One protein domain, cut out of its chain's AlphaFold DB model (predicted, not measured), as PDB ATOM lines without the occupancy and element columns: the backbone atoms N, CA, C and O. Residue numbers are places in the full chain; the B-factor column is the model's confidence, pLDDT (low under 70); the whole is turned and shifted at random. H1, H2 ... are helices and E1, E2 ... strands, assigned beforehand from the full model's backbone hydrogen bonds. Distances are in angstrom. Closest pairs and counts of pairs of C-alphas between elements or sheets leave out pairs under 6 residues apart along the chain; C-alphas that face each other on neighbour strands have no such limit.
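AT A GLANCE: This is residues 339 to 411 of the 465 residues of an uncharacterized protein of Sphingobacterium siyangense (UniProt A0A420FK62). A twisted sheet of four strands stands at one end of the domain and a pair of helices at the other; the helices meet as a corner without covering the sheet, and the longer one, H2, runs back towards it. The printed part has 73 residues, with E1, E2, E3, E4, H1 and H2 along the chain. The sheet, in order E1 E2 E3 E4, is antiparallel; the class is mixed, helices and strands. The whole is compact, with a radius of gyration of the C-alphas of 11.8 A, and spans 33 by 25 by 21 A.

HOW THE PARTS SIT: E1, residues 339 to 341, E2, 348 to 352, E3, 360 to 364, and E4, 371 to 375, form a meander, each strand the antiparallel neighbour of the one before. E1 and E2 are a hairpin, with N 339 and O 351 within hydrogen-bond range at 2.9 A. So are E2 and E3, with N 350 and O 362 at 2.9 A, and E3 and E4, with N 363 and O 372 at 2.8 A. The sheet is strongly twisted, only just, with C-alphas up to 4.0 A off its best plane. Residues 372 to 373 of E4 also pair, antiparallel, with residues 383 to 384. H1, residues 387 to 394, is not on the sheet. H2, residues 397 to 410, is only just not on it, with 4 pairs of C-alphas within 10 A. H2 touches H1 with residues 397 to 400 alone; the closest C-alphas, of Leu 390 and Val 400, are 6.1 A apart. They run opposite ways at a steep tilt of 69.7 degrees, only just short of about perpendicular. In both helices every O i to N i+4 pair is within hydrogen-bond range.

IN THESE COORDINATES: E1 begins at C-alpha 339, (-5.965, -30.191, 42.185). E2, E3 and E4 measure 13.0 A, 13.5 A and 13.9 A from first to last C-alpha, E1 6.5 A, H1 10.2 A. H2 measures 20.0 A and ends at C-alpha 410, (-10.227, -22.712, 47.979).

THE WHOLE: The C-alphas farthest apart, of Ser 345 and Asp 398, are 33.0 A apart. The printed part has no cut. The link from E4 to H1 is long, with 11 residues. The mean pLDDT of the printed part is 73.8, and 23 residues are under 70, among them 339 to 351.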
ATOM      1  N   LYS A 339      -5.827 -30.195  43.650       63.97
ATOM      2  CA  LYS A 339      -5.965 -30.191  42.185       63.97
ATOM      3  C   LYS A 339      -7.437 -30.124  41.805       63.97
ATOM      4  O   LYS A 339      -8.224 -30.939  42.273       63.97
ATOM      5  N   ILE A 340      -7.795 -29.169  40.951       63.88
ATOM      6  CA  ILE A 340      -9.171 -28.976  40.482       63.88
ATOM      7  C   ILE A 340      -9.329 -29.673  39.127       63.88
ATOM      8  O   ILE A 340      -8.648 -29.302  38.173       63.88
ATOM      9  N   ASP A 341     -10.241 -30.643  39.025       61.59
ATOM     10  CA  ASP A 341     -10.643 -31.242  37.744       61.59
ATOM     11  C   ASP A 341     -12.062 -30.787  37.368       61.59
ATOM     12  O   ASP A 341     -13.060 -31.181  37.976       61.59
ATOM     13  N   THR A 342     -12.159 -29.918  36.359       57.72
ATOM     14  CA  THR A 342     -13.427 -29.358  35.863       57.72
ATOM     15  C   THR A 342     -14.008 -30.116  34.666       57.72
ATOM     16  O   THR A 342     -15.042 -29.708  34.134       57.72
ATOM     17  N   ALA A 343     -13.370 -31.194  34.194       52.81
ATOM     18  CA  ALA A 343     -13.723 -31.828  32.920       52.81
ATOM     19  C   ALA A 343     -15.032 -32.643  32.963       52.81
ATOM     20  O   ALA A 343     -15.621 -32.928  31.918       52.81
ATOM     21  N   LYS A 344     -15.527 -33.004  34.154       53.66
ATOM     22  CA  LYS A 344     -16.713 -33.858  34.326       53.66
ATOM     23  C   LYS A 344     -17.849 -33.108  35.028       53.66
ATOM     24  O   LYS A 344     -17.907 -33.044  36.241       53.66
ATOM     25  N   SER A 345     -18.820 -32.594  34.269       47.44
ATOM     26  CA  SER A 345     -20.155 -32.174  34.753       47.44
ATOM     27  C   SER A 345     -20.230 -31.127  35.887       47.44
ATOM     28  O   SER A 345     -20.374 -31.511  37.036       47.44
ATOM     29  N   LYS A 346     -20.269 -29.818  35.569       47.81
ATOM     30  CA  LYS A 346     -20.797 -28.682  36.393       47.81
ATOM     31  C   LYS A 346     -20.514 -28.670  37.918       47.81
ATOM     32  O   LYS A 346     -21.204 -27.975  38.658       47.81
ATOM     33  N   ALA A 347     -19.537 -29.421  38.397       55.38
ATOM     34  CA  ALA A 347     -19.279 -29.675  39.802       55.38
ATOM     35  C   ALA A 347     -17.763 -29.644  39.997       55.38
ATOM     36  O   ALA A 347     -17.020 -30.060  39.110       55.38
ATOM     37  N   LEU A 348     -17.315 -29.056  41.101       56.41
ATOM     38  CA  LEU A 348     -15.896 -28.828  41.367       56.41
ATOM     39  C   LEU A 348     -15.339 -30.054  42.082       56.41
ATOM     40  O   LEU A 348     -15.755 -30.329  43.205       56.41
ATOM     41  N   TYR A 349     -14.430 -30.777  41.430       66.00
ATOM     42  CA  TYR A 349     -13.759 -31.943  42.000       66.00
ATOM     43  C   TYR A 349     -12.389 -31.525  42.503       66.00
ATOM     44  O   TYR A 349     -11.572 -31.025  41.728       66.00
ATOM     45  N   LEU A 350     -12.152 -31.735  43.792       64.94
ATOM     46  CA  LEU A 350     -10.851 -31.537  44.409       64.94
ATOM     47  C   LEU A 350     -10.187 -32.898  44.618       64.94
ATOM     48  O   LEU A 350     -10.705 -33.746  45.350       64.94
ATOM     49  N   GLU A 351      -9.047 -33.095  43.959       66.19
ATOM     50  CA  GLU A 351      -8.147 -34.224  44.179       66.19
ATOM     51  C   GLU A 351      -6.957 -33.797  45.048       66.19
ATOM     52  O   GLU A 351      -6.366 -32.731  44.857       66.19
ATOM     53  N   PHE A 352      -6.594 -34.664  45.992       70.94
ATOM     54  CA  PHE A 352      -5.540 -34.437  46.977       70.94
ATOM     55  C   PHE A 352      -4.313 -35.286  46.661       70.94
ATOM     56  O   PHE A 352      -4.425 -36.405  46.158       70.94
ATOM     57  N   SER A 353      -3.134 -34.761  46.992       63.16
ATOM     58  CA  SER A 353      -1.868 -35.515  46.939       63.16
ATOM     59  C   SER A 353      -1.370 -35.973  48.315       63.16
ATOM     60  O   SER A 353      -0.323 -36.608  48.401       63.16
ATOM     61  N   ASP A 354      -2.135 -35.696  49.373       67.81
ATOM     62  CA  ASP A 354      -1.883 -36.207  50.720       67.81
ATOM     63  C   ASP A 354      -2.070 -37.736  50.758       67.81
ATOM     64  O   ASP A 354      -3.069 -38.260  50.258       67.81
ATOM     65  N   SER A 355      -1.117 -38.451  51.359       66.19
ATOM     66  CA  SER A 355      -1.115 -39.916  51.449       66.19
ATOM     67  C   SER A 355      -2.295 -40.482  52.250       66.19
ATOM     68  O   SER A 355      -2.746 -41.588  51.965       66.19
ATOM     69  N   THR A 356      -2.842 -39.727  53.208       67.44
ATOM     70  CA  THR A 356      -4.023 -40.117  53.999       67.44
ATOM     71  C   THR A 356      -5.345 -39.902  53.265       67.44
ATOM     72  O   THR A 356      -6.326 -40.591  53.542       67.44
ATOM     73  N   LEU A 357      -5.369 -38.998  52.281       70.19
ATOM     74  CA  LEU A 357      -6.543 -38.707  51.450       70.19
ATOM     75  C   LEU A 357      -6.456 -39.315  50.050       70.19
ATOM     76  O   LEU A 357      -7.353 -39.118  49.226       70.19
ATOM     77  N   GLN A 358      -5.392 -40.066  49.772       67.12
ATOM     78  CA  GLN A 358      -5.160 -40.675  48.477       67.12
ATOM     79  C   GLN A 358      -6.307 -41.641  48.146       67.12
ATOM     80  O   GLN A 358      -6.486 -42.680  48.776       67.12
ATOM     81  N   GLY A 359      -7.113 -41.275  47.147       71.81
ATOM     82  CA  GLY A 359      -8.277 -42.052  46.723       71.81
ATOM     83  C   GLY A 359      -9.626 -41.539  47.225       71.81
ATOM     84  O   GLY A 359     -10.635 -42.117  46.833       71.81
ATOM     85  N   TYR A 360      -9.690 -40.459  48.006       77.75
ATOM     86  CA  TYR A 360     -10.943 -39.740  48.263       77.75
ATOM     87  C   TYR A 360     -11.129 -38.588  47.277       77.75
ATOM     88  O   TYR A 360     -10.176 -37.911  46.894       77.75
ATOM     89  N   VAL A 361     -12.376 -38.371  46.871       78.38
ATOM     90  CA  VAL A 361     -12.778 -37.281  45.987       78.38
ATOM     91  C   VAL A 361     -13.805 -36.423  46.703       78.38
ATOM     92  O   VAL A 361     -14.806 -36.930  47.218       78.38
ATOM     93  N   PHE A 362     -13.556 -35.116  46.702       80.75
ATOM     94  CA  PHE A 362     -14.410 -34.121  47.334       80.75
ATOM     95  C   PHE A 362     -15.045 -33.265  46.249       80.75
ATOM     96  O   PHE A 362     -14.355 -32.721  45.387       80.75
ATOM     97  N   ASN A 363     -16.368 -33.183  46.270       78.75
ATOM     98  CA  ASN A 363     -17.150 -32.539  45.230       78.75
ATOM     99  C   ASN A 363     -18.077 -31.482  45.827       78.75
ATOM    100  O   ASN A 363     -18.918 -31.807  46.665       78.75
ATOM    101  N   TYR A 364     -17.962 -30.236  45.372       79.19
ATOM    102  CA  TYR A 364     -18.894 -29.181  45.758       79.19
ATOM    103  C   TYR A 364     -20.046 -29.063  44.750       79.19
ATOM    104  O   TYR A 364     -19.845 -28.688  43.591       79.19
ATOM    105  N   LYS A 365     -21.275 -29.343  45.209       73.19
ATOM    106  CA  LYS A 365     -22.510 -29.301  44.398       73.19
ATOM    107  C   LYS A 365     -23.306 -27.995  44.565       73.19
ATOM    108  O   LYS A 365     -24.486 -27.927  44.231       73.19
ATOM    109  N   GLY A 366     -22.659 -26.929  45.041       68.25
ATOM    110  CA  GLY A 366     -23.296 -25.632  45.286       68.25
ATOM    111  C   GLY A 366     -23.959 -25.534  46.664       68.25
ATOM    112  O   GLY A 366     -24.012 -26.499  47.421       68.25
ATOM    113  N   LYS A 367     -24.485 -24.350  47.000       68.44
ATOM    114  CA  LYS A 367     -24.975 -24.029  48.357       68.44
ATOM    115  C   LYS A 367     -26.135 -24.904  48.849       68.44
ATOM    116  O   LYS A 367     -26.262 -25.094  50.050       68.44
ATOM    117  N   ALA A 368     -26.975 -25.414  47.946       66.62
ATOM    118  CA  ALA A 368     -28.143 -26.221  48.307       66.62
ATOM    119  C   ALA A 368     -27.786 -27.671  48.677       66.62
ATOM    120  O   ALA A 368     -28.421 -28.254  49.549       66.62
ATOM    121  N   GLU A 369     -26.777 -28.251  48.020       70.06
ATOM    122  CA  GLU A 369     -26.386 -29.657  48.208       70.06
ATOM    123  C   GLU A 369     -25.107 -29.826  49.041       70.06
ATOM    124  O   GLU A 369     -24.872 -30.904  49.594       70.06
ATOM    125  N   GLY A 370     -24.307 -28.763  49.152       77.12
ATOM    126  CA  GLY A 370     -23.085 -28.717  49.942       77.12
ATOM    127  C   GLY A 370     -21.961 -29.583  49.380       77.12
ATOM    128  O   GLY A 370     -21.912 -29.923  48.192       77.12
ATOM    129  N   TRP A 371     -21.026 -29.919  50.262       81.88
ATOM    130  CA  TRP A 371     -19.913 -30.803  49.950       81.88
ATOM    131  C   TRP A 371     -20.326 -32.268  49.977       81.88
ATOM    132  O   TRP A 371     -21.027 -32.738  50.877       81.88
ATOM    133  N   LYS A 372     -19.821 -33.006  48.998       84.81
ATOM    134  CA  LYS A 372     -19.971 -34.446  48.857       84.81
ATOM    135  C   LYS A 372     -18.605 -35.123  48.844       84.81
ATOM    136  O   LYS A 372     -17.629 -34.549  48.373       84.81
ATOM    137  N   LEU A 373     -18.559 -36.349  49.343       86.31
ATOM    138  CA  LEU A 373     -17.357 -37.162  49.500       86.31
ATOM    139  C   LEU A 373     -17.632 -38.581  48.999       86.31
ATOM    140  O   LEU A 373     -18.672 -39.160  49.321       86.31
ATOM    141  N   TYR A 374     -16.693 -39.156  48.251       83.81
ATOM    142  CA  TYR A 374     -16.697 -40.576  47.884       83.81
ATOM    143  C   TYR A 374     -15.271 -41.092  47.646       83.81
ATOM    144  O   TYR A 374     -14.336 -40.310  47.479       83.81
ATOM    145  N   LYS A 375     -15.089 -42.418  47.623       82.06
ATOM    146  CA  LYS A 375     -13.815 -43.053  47.251       82.06
ATOM    147  C   LYS A 375     -13.738 -43.275  45.742       82.06
ATOM    148  O   LYS A 375     -14.727 -43.639  45.113       82.06
ATOM    149  N   LYS A 376     -12.564 -43.088  45.142       77.38
ATOM    150  CA  LYS A 376     -12.311 -43.294  43.711       77.38
ATOM    151  C   LYS A 376     -12.701 -44.724  43.315       77.38
ATOM    152  O   LYS A 376     -12.156 -45.681  43.848       77.38
ATOM    153  N   GLY A 377     -13.652 -44.852  42.389       74.31
ATOM    154  CA  GLY A 377     -14.258 -46.135  41.996       74.31
ATOM    155  C   GLY A 377     -15.624 -46.430  42.637       74.31
ATOM    156  O   GLY A 377     -16.343 -47.292  42.143       74.31
ATOM    157  N   GLU A 378     -16.036 -45.674  43.658       80.75
ATOM    158  CA  GLU A 378     -17.313 -45.819  44.376       80.75
ATOM    159  C   GLU A 378     -18.227 -44.593  44.202       80.75
ATOM    160  O   GLU A 378     -18.881 -44.136  45.136       80.75
ATOM    161  N   GLU A 379     -18.311 -44.050  42.984       77.38
ATOM    162  CA  GLU A 379     -19.090 -42.832  42.685       77.38
ATOM    163  C   GLU A 379     -20.577 -42.946  43.092       77.38
ATOM    164  O   GLU A 379     -21.221 -41.954  43.435       77.38
ATOM    165  N   LYS A 380     -21.124 -44.169  43.118       72.88
ATOM    166  CA  LYS A 380     -22.509 -44.445  43.536       72.88
ATOM    167  C   LYS A 380     -22.741 -44.314  45.049       72.88
ATOM    168  O   LYS A 380     -23.882 -44.117  45.451       72.88
ATOM    169  N   ASN A 381     -21.691 -44.366  45.872       79.06
ATOM    170  CA  ASN A 381     -21.765 -44.288  47.337       79.06
ATOM    171  C   ASN A 381     -21.380 -42.888  47.839       79.06
ATOM    172  O   ASN A 381     -20.544 -42.725  48.726       79.06
ATOM    173  N   THR A 382     -21.971 -41.858  47.236       80.06
ATOM    174  CA  THR A 382     -21.668 -40.468  47.584       80.06
ATOM    175  C   THR A 382     -22.292 -40.088  48.929       80.06
ATOM    176  O   THR A 382     -23.511 -40.141  49.093       80.06
ATOM    177  N   LYS A 383     -21.463 -39.645  49.879       82.88
ATOM    178  CA  LYS A 383     -21.888 -39.128  51.189       82.88
ATOM    179  C   LYS A 383     -21.818 -37.603  51.241       82.88
ATOM    180  O   LYS A 383     -21.105 -36.981  50.459       82.88
ATOM    181  N   THR A 384     -22.547 -36.991  52.173       85.19
ATOM    182  CA  THR A 384     -22.354 -35.574  52.525       85.19
ATOM    183  C   THR A 384     -21.102 -35.433  53.382       85.19
ATOM    184  O   THR A 384     -20.908 -36.214  54.308       85.19
ATOM    185  N   LEU A 385     -20.254 -34.456  53.071       84.06
ATOM    186  CA  LEU A 385     -19.064 -34.171  53.863       84.06
ATOM    187  C   LEU A 385     -19.462 -33.448  55.154       84.06
ATOM    188  O   LEU A 385     -20.032 -32.356  55.105       84.06
ATOM    189  N   THR A 386     -19.125 -34.039  56.296       84.62
ATOM    190  CA  THR A 386     -19.275 -33.432  57.624       84.62
ATOM    191  C   THR A 386     -17.935 -33.460  58.352       84.62
ATOM    192  O   THR A 386     -17.055 -34.265  58.029       84.62
ATOM    193  N   LYS A 387     -17.772 -32.612  59.374       82.38
ATOM    194  CA  LYS A 387     -16.578 -32.672  60.236       82.38
ATOM    195  C   LYS A 387     -16.423 -34.036  60.920       82.38
ATOM    196  O   LYS A 387     -15.303 -34.454  61.182       82.38
ATOM    197  N   ALA A 388     -17.517 -34.758  61.172       80.38
ATOM    198  CA  ALA A 388     -17.465 -36.101  61.752       80.38
ATOM    199  C   ALA A 388     -16.856 -37.130  60.786       80.38
ATOM    200  O   ALA A 388     -16.007 -37.922  61.194       80.38
ATOM    201  N   GLU A 389     -17.216 -37.083  59.499       83.06
ATOM    202  CA  GLU A 389     -16.578 -37.932  58.483       83.06
ATOM    203  C   GLU A 389     -15.088 -37.574  58.341       83.06
ATOM    204  O   GLU A 389     -14.247 -38.471  58.296       83.06
ATOM    205  N   LEU A 390     -14.723 -36.288  58.396       82.00
ATOM    206  CA  LEU A 390     -13.315 -35.870  58.393       82.00
ATOM    207  C   LEU A 390     -12.546 -36.358  59.629       82.00
ATOM    208  O   LEU A 390     -11.430 -36.850  59.484       82.00
ATOM    209  N   ARG A 391     -13.148 -36.313  60.826       83.19
ATOM    210  CA  ARG A 391     -12.573 -36.900  62.051       83.19
ATOM    211  C   ARG A 391     -12.357 -38.404  61.917       83.19
ATOM    212  O   ARG A 391     -11.351 -38.911  62.400       83.19
ATOM    213  N   SER A 392     -13.248 -39.116  61.223       82.38
ATOM    214  CA  SER A 392     -13.065 -40.552  60.970       82.38
ATOM    215  C   SER A 392     -11.882 -40.853  60.036       82.38
ATOM    216  O   SER A 392     -11.282 -41.925  60.135       82.38
ATOM    217  N   ILE A 393     -11.523 -39.903  59.162       81.56
ATOM    218  CA  ILE A 393     -10.428 -40.030  58.191       81.56
ATOM    219  C   ILE A 393      -9.090 -39.592  58.794       81.56
ATOM    220  O   ILE A 393      -8.109 -40.325  58.695       81.56
ATOM    221  N   PHE A 394      -9.040 -38.414  59.418       81.00
ATOM    222  CA  PHE A 394      -7.799 -37.823  59.922       81.00
ATOM    223  C   PHE A 394      -7.436 -38.262  61.339       81.00
ATOM    224  O   PHE A 394      -6.256 -38.246  61.673       81.00
ATOM    225  N   GLN A 395      -8.425 -38.643  62.159       79.50
ATOM    226  CA  GLN A 395      -8.258 -39.018  63.574       79.50
ATOM    227  C   GLN A 395      -7.540 -37.954  64.435       79.50
ATOM    228  O   GLN A 395      -7.104 -38.248  65.545       79.50
ATOM    229  N   ASP A 396      -7.454 -36.717  63.938       80.19
ATOM    230  CA  ASP A 396      -6.769 -35.571  64.536       80.19
ATOM    231  C   ASP A 396      -7.620 -34.311  64.307       80.19
ATOM    232  O   ASP A 396      -7.891 -33.931  63.165       80.19
ATOM    233  N   GLU A 397      -8.070 -33.683  65.396       78.88
ATOM    234  CA  GLU A 397      -8.973 -32.526  65.362       78.88
ATOM    235  C   GLU A 397      -8.299 -31.276  64.784       78.88
ATOM    236  O   GLU A 397      -8.916 -30.552  64.001       78.88
ATOM    237  N   ASP A 398      -7.027 -31.044  65.112       79.12
ATOM    238  CA  ASP A 398      -6.285 -29.881  64.622       79.12
ATOM    239  C   ASP A 398      -6.057 -30.009  63.114       79.12
ATOM    240  O   ASP A 398      -6.181 -29.039  62.358       79.12
ATOM    241  N   ARG A 399      -5.819 -31.240  62.648       80.81
ATOM    242  CA  ARG A 399      -5.692 -31.552  61.222       80.81
ATOM    243  C   ARG A 399      -7.019 -31.420  60.475       80.81
ATOM    244  O   ARG A 399      -7.027 -30.917  59.353       80.81
ATOM    245  N   VAL A 400      -8.143 -31.798  61.094       81.31
ATOM    246  CA  VAL A 400      -9.495 -31.572  60.544       81.31
ATOM    247  C   VAL A 400      -9.781 -30.080  60.400       81.31
ATOM    248  O   VAL A 400     -10.272 -29.665  59.351       81.31
ATOM    249  N   LEU A 401      -9.471 -29.271  61.416       80.69
ATOM    250  CA  LEU A 401      -9.684 -27.823  61.374       80.69
ATOM    251  C   LEU A 401      -8.813 -27.159  60.301       80.69
ATOM    252  O   LEU A 401      -9.345 -26.461  59.444       80.69
ATOM    253  N   ASN A 402      -7.515 -27.472  60.273       81.25
ATOM    254  CA  ASN A 402      -6.592 -26.981  59.248       81.25
ATOM    255  C   ASN A 402      -7.044 -27.379  57.830       81.25
ATOM    256  O   ASN A 402      -7.012 -26.572  56.901       81.25
ATOM    257  N   PHE A 403      -7.535 -28.609  57.657       80.94
ATOM    258  CA  PHE A 403      -8.110 -29.060  56.392       80.94
ATOM    259  C   PHE A 403      -9.359 -28.259  56.008       80.94
ATOM    260  O   PHE A 403      -9.480 -27.834  54.860       80.94
ATOM    261  N   CYS A 404     -10.285 -28.041  56.946       80.50
ATOM    262  CA  CYS A 404     -11.501 -27.266  56.697       80.50
ATOM    263  C   CYS A 404     -11.168 -25.822  56.303       80.50
ATOM    264  O   CYS A 404     -11.760 -25.306  55.355       80.50
ATOM    265  N   ASP A 405     -10.206 -25.198  56.982       79.69
ATOM    266  CA  ASP A 405      -9.763 -23.835  56.700       79.69
ATOM    267  C   ASP A 405      -9.150 -23.738  55.299       79.69
ATOM    268  O   ASP A 405      -9.539 -22.877  54.505       79.69
ATOM    269  N   GLN A 406      -8.262 -24.670  54.941       78.75
ATOM    270  CA  GLN A 406      -7.652 -24.695  53.613       78.75
ATOM    271  C   GLN A 406      -8.663 -25.043  52.506       78.75
ATOM    272  O   GLN A 406      -8.607 -24.455  51.427       78.75
ATOM    273  N   LEU A 407      -9.633 -25.930  52.760       74.75
ATOM    274  CA  LEU A 407     -10.703 -26.250  51.805       74.75
ATOM    275  C   LEU A 407     -11.628 -25.046  51.570       74.75
ATOM    276  O   LEU A 407     -11.979 -24.743  50.429       74.75
ATOM    277  N   THR A 408     -11.988 -24.339  52.643       71.12
ATOM    278  CA  THR A 408     -12.857 -23.152  52.601       71.12
ATOM    279  C   THR A 408     -12.149 -21.961  51.953       71.12
ATOM    280  O   THR A 408     -12.789 -21.166  51.266       71.12
ATOM    281  N   ALA A 409     -10.823 -21.863  52.101       71.62
ATOM    282  CA  ALA A 409     -10.008 -20.888  51.381       71.62
ATOM    283  C   ALA A 409     -10.022 -21.121  49.858       71.62
ATOM    284  O   ALA A 409      -9.991 -20.156  49.098       71.62
ATOM    285  N   GLN A 410     -10.108 -22.380  49.405       68.69
ATOM    286  CA  GLN A 410     -10.227 -22.712  47.979       68.69
ATOM    287  C   GLN A 410     -11.655 -22.505  47.449       68.69
ATOM    288  O   GLN A 410     -11.843 -21.992  46.346       68.69
ATOM    289  N   ILE A 411     -12.676 -22.902  48.217       68.69
ATOM    290  CA  ILE A 411     -14.093 -22.715  47.872       68.69
ATOM    291  C   ILE A 411     -14.848 -22.215  49.117       68.69
ATOM    292  O   ILE A 411     -15.131 -23.018  50.010       68.69
TER     293      ILE A 411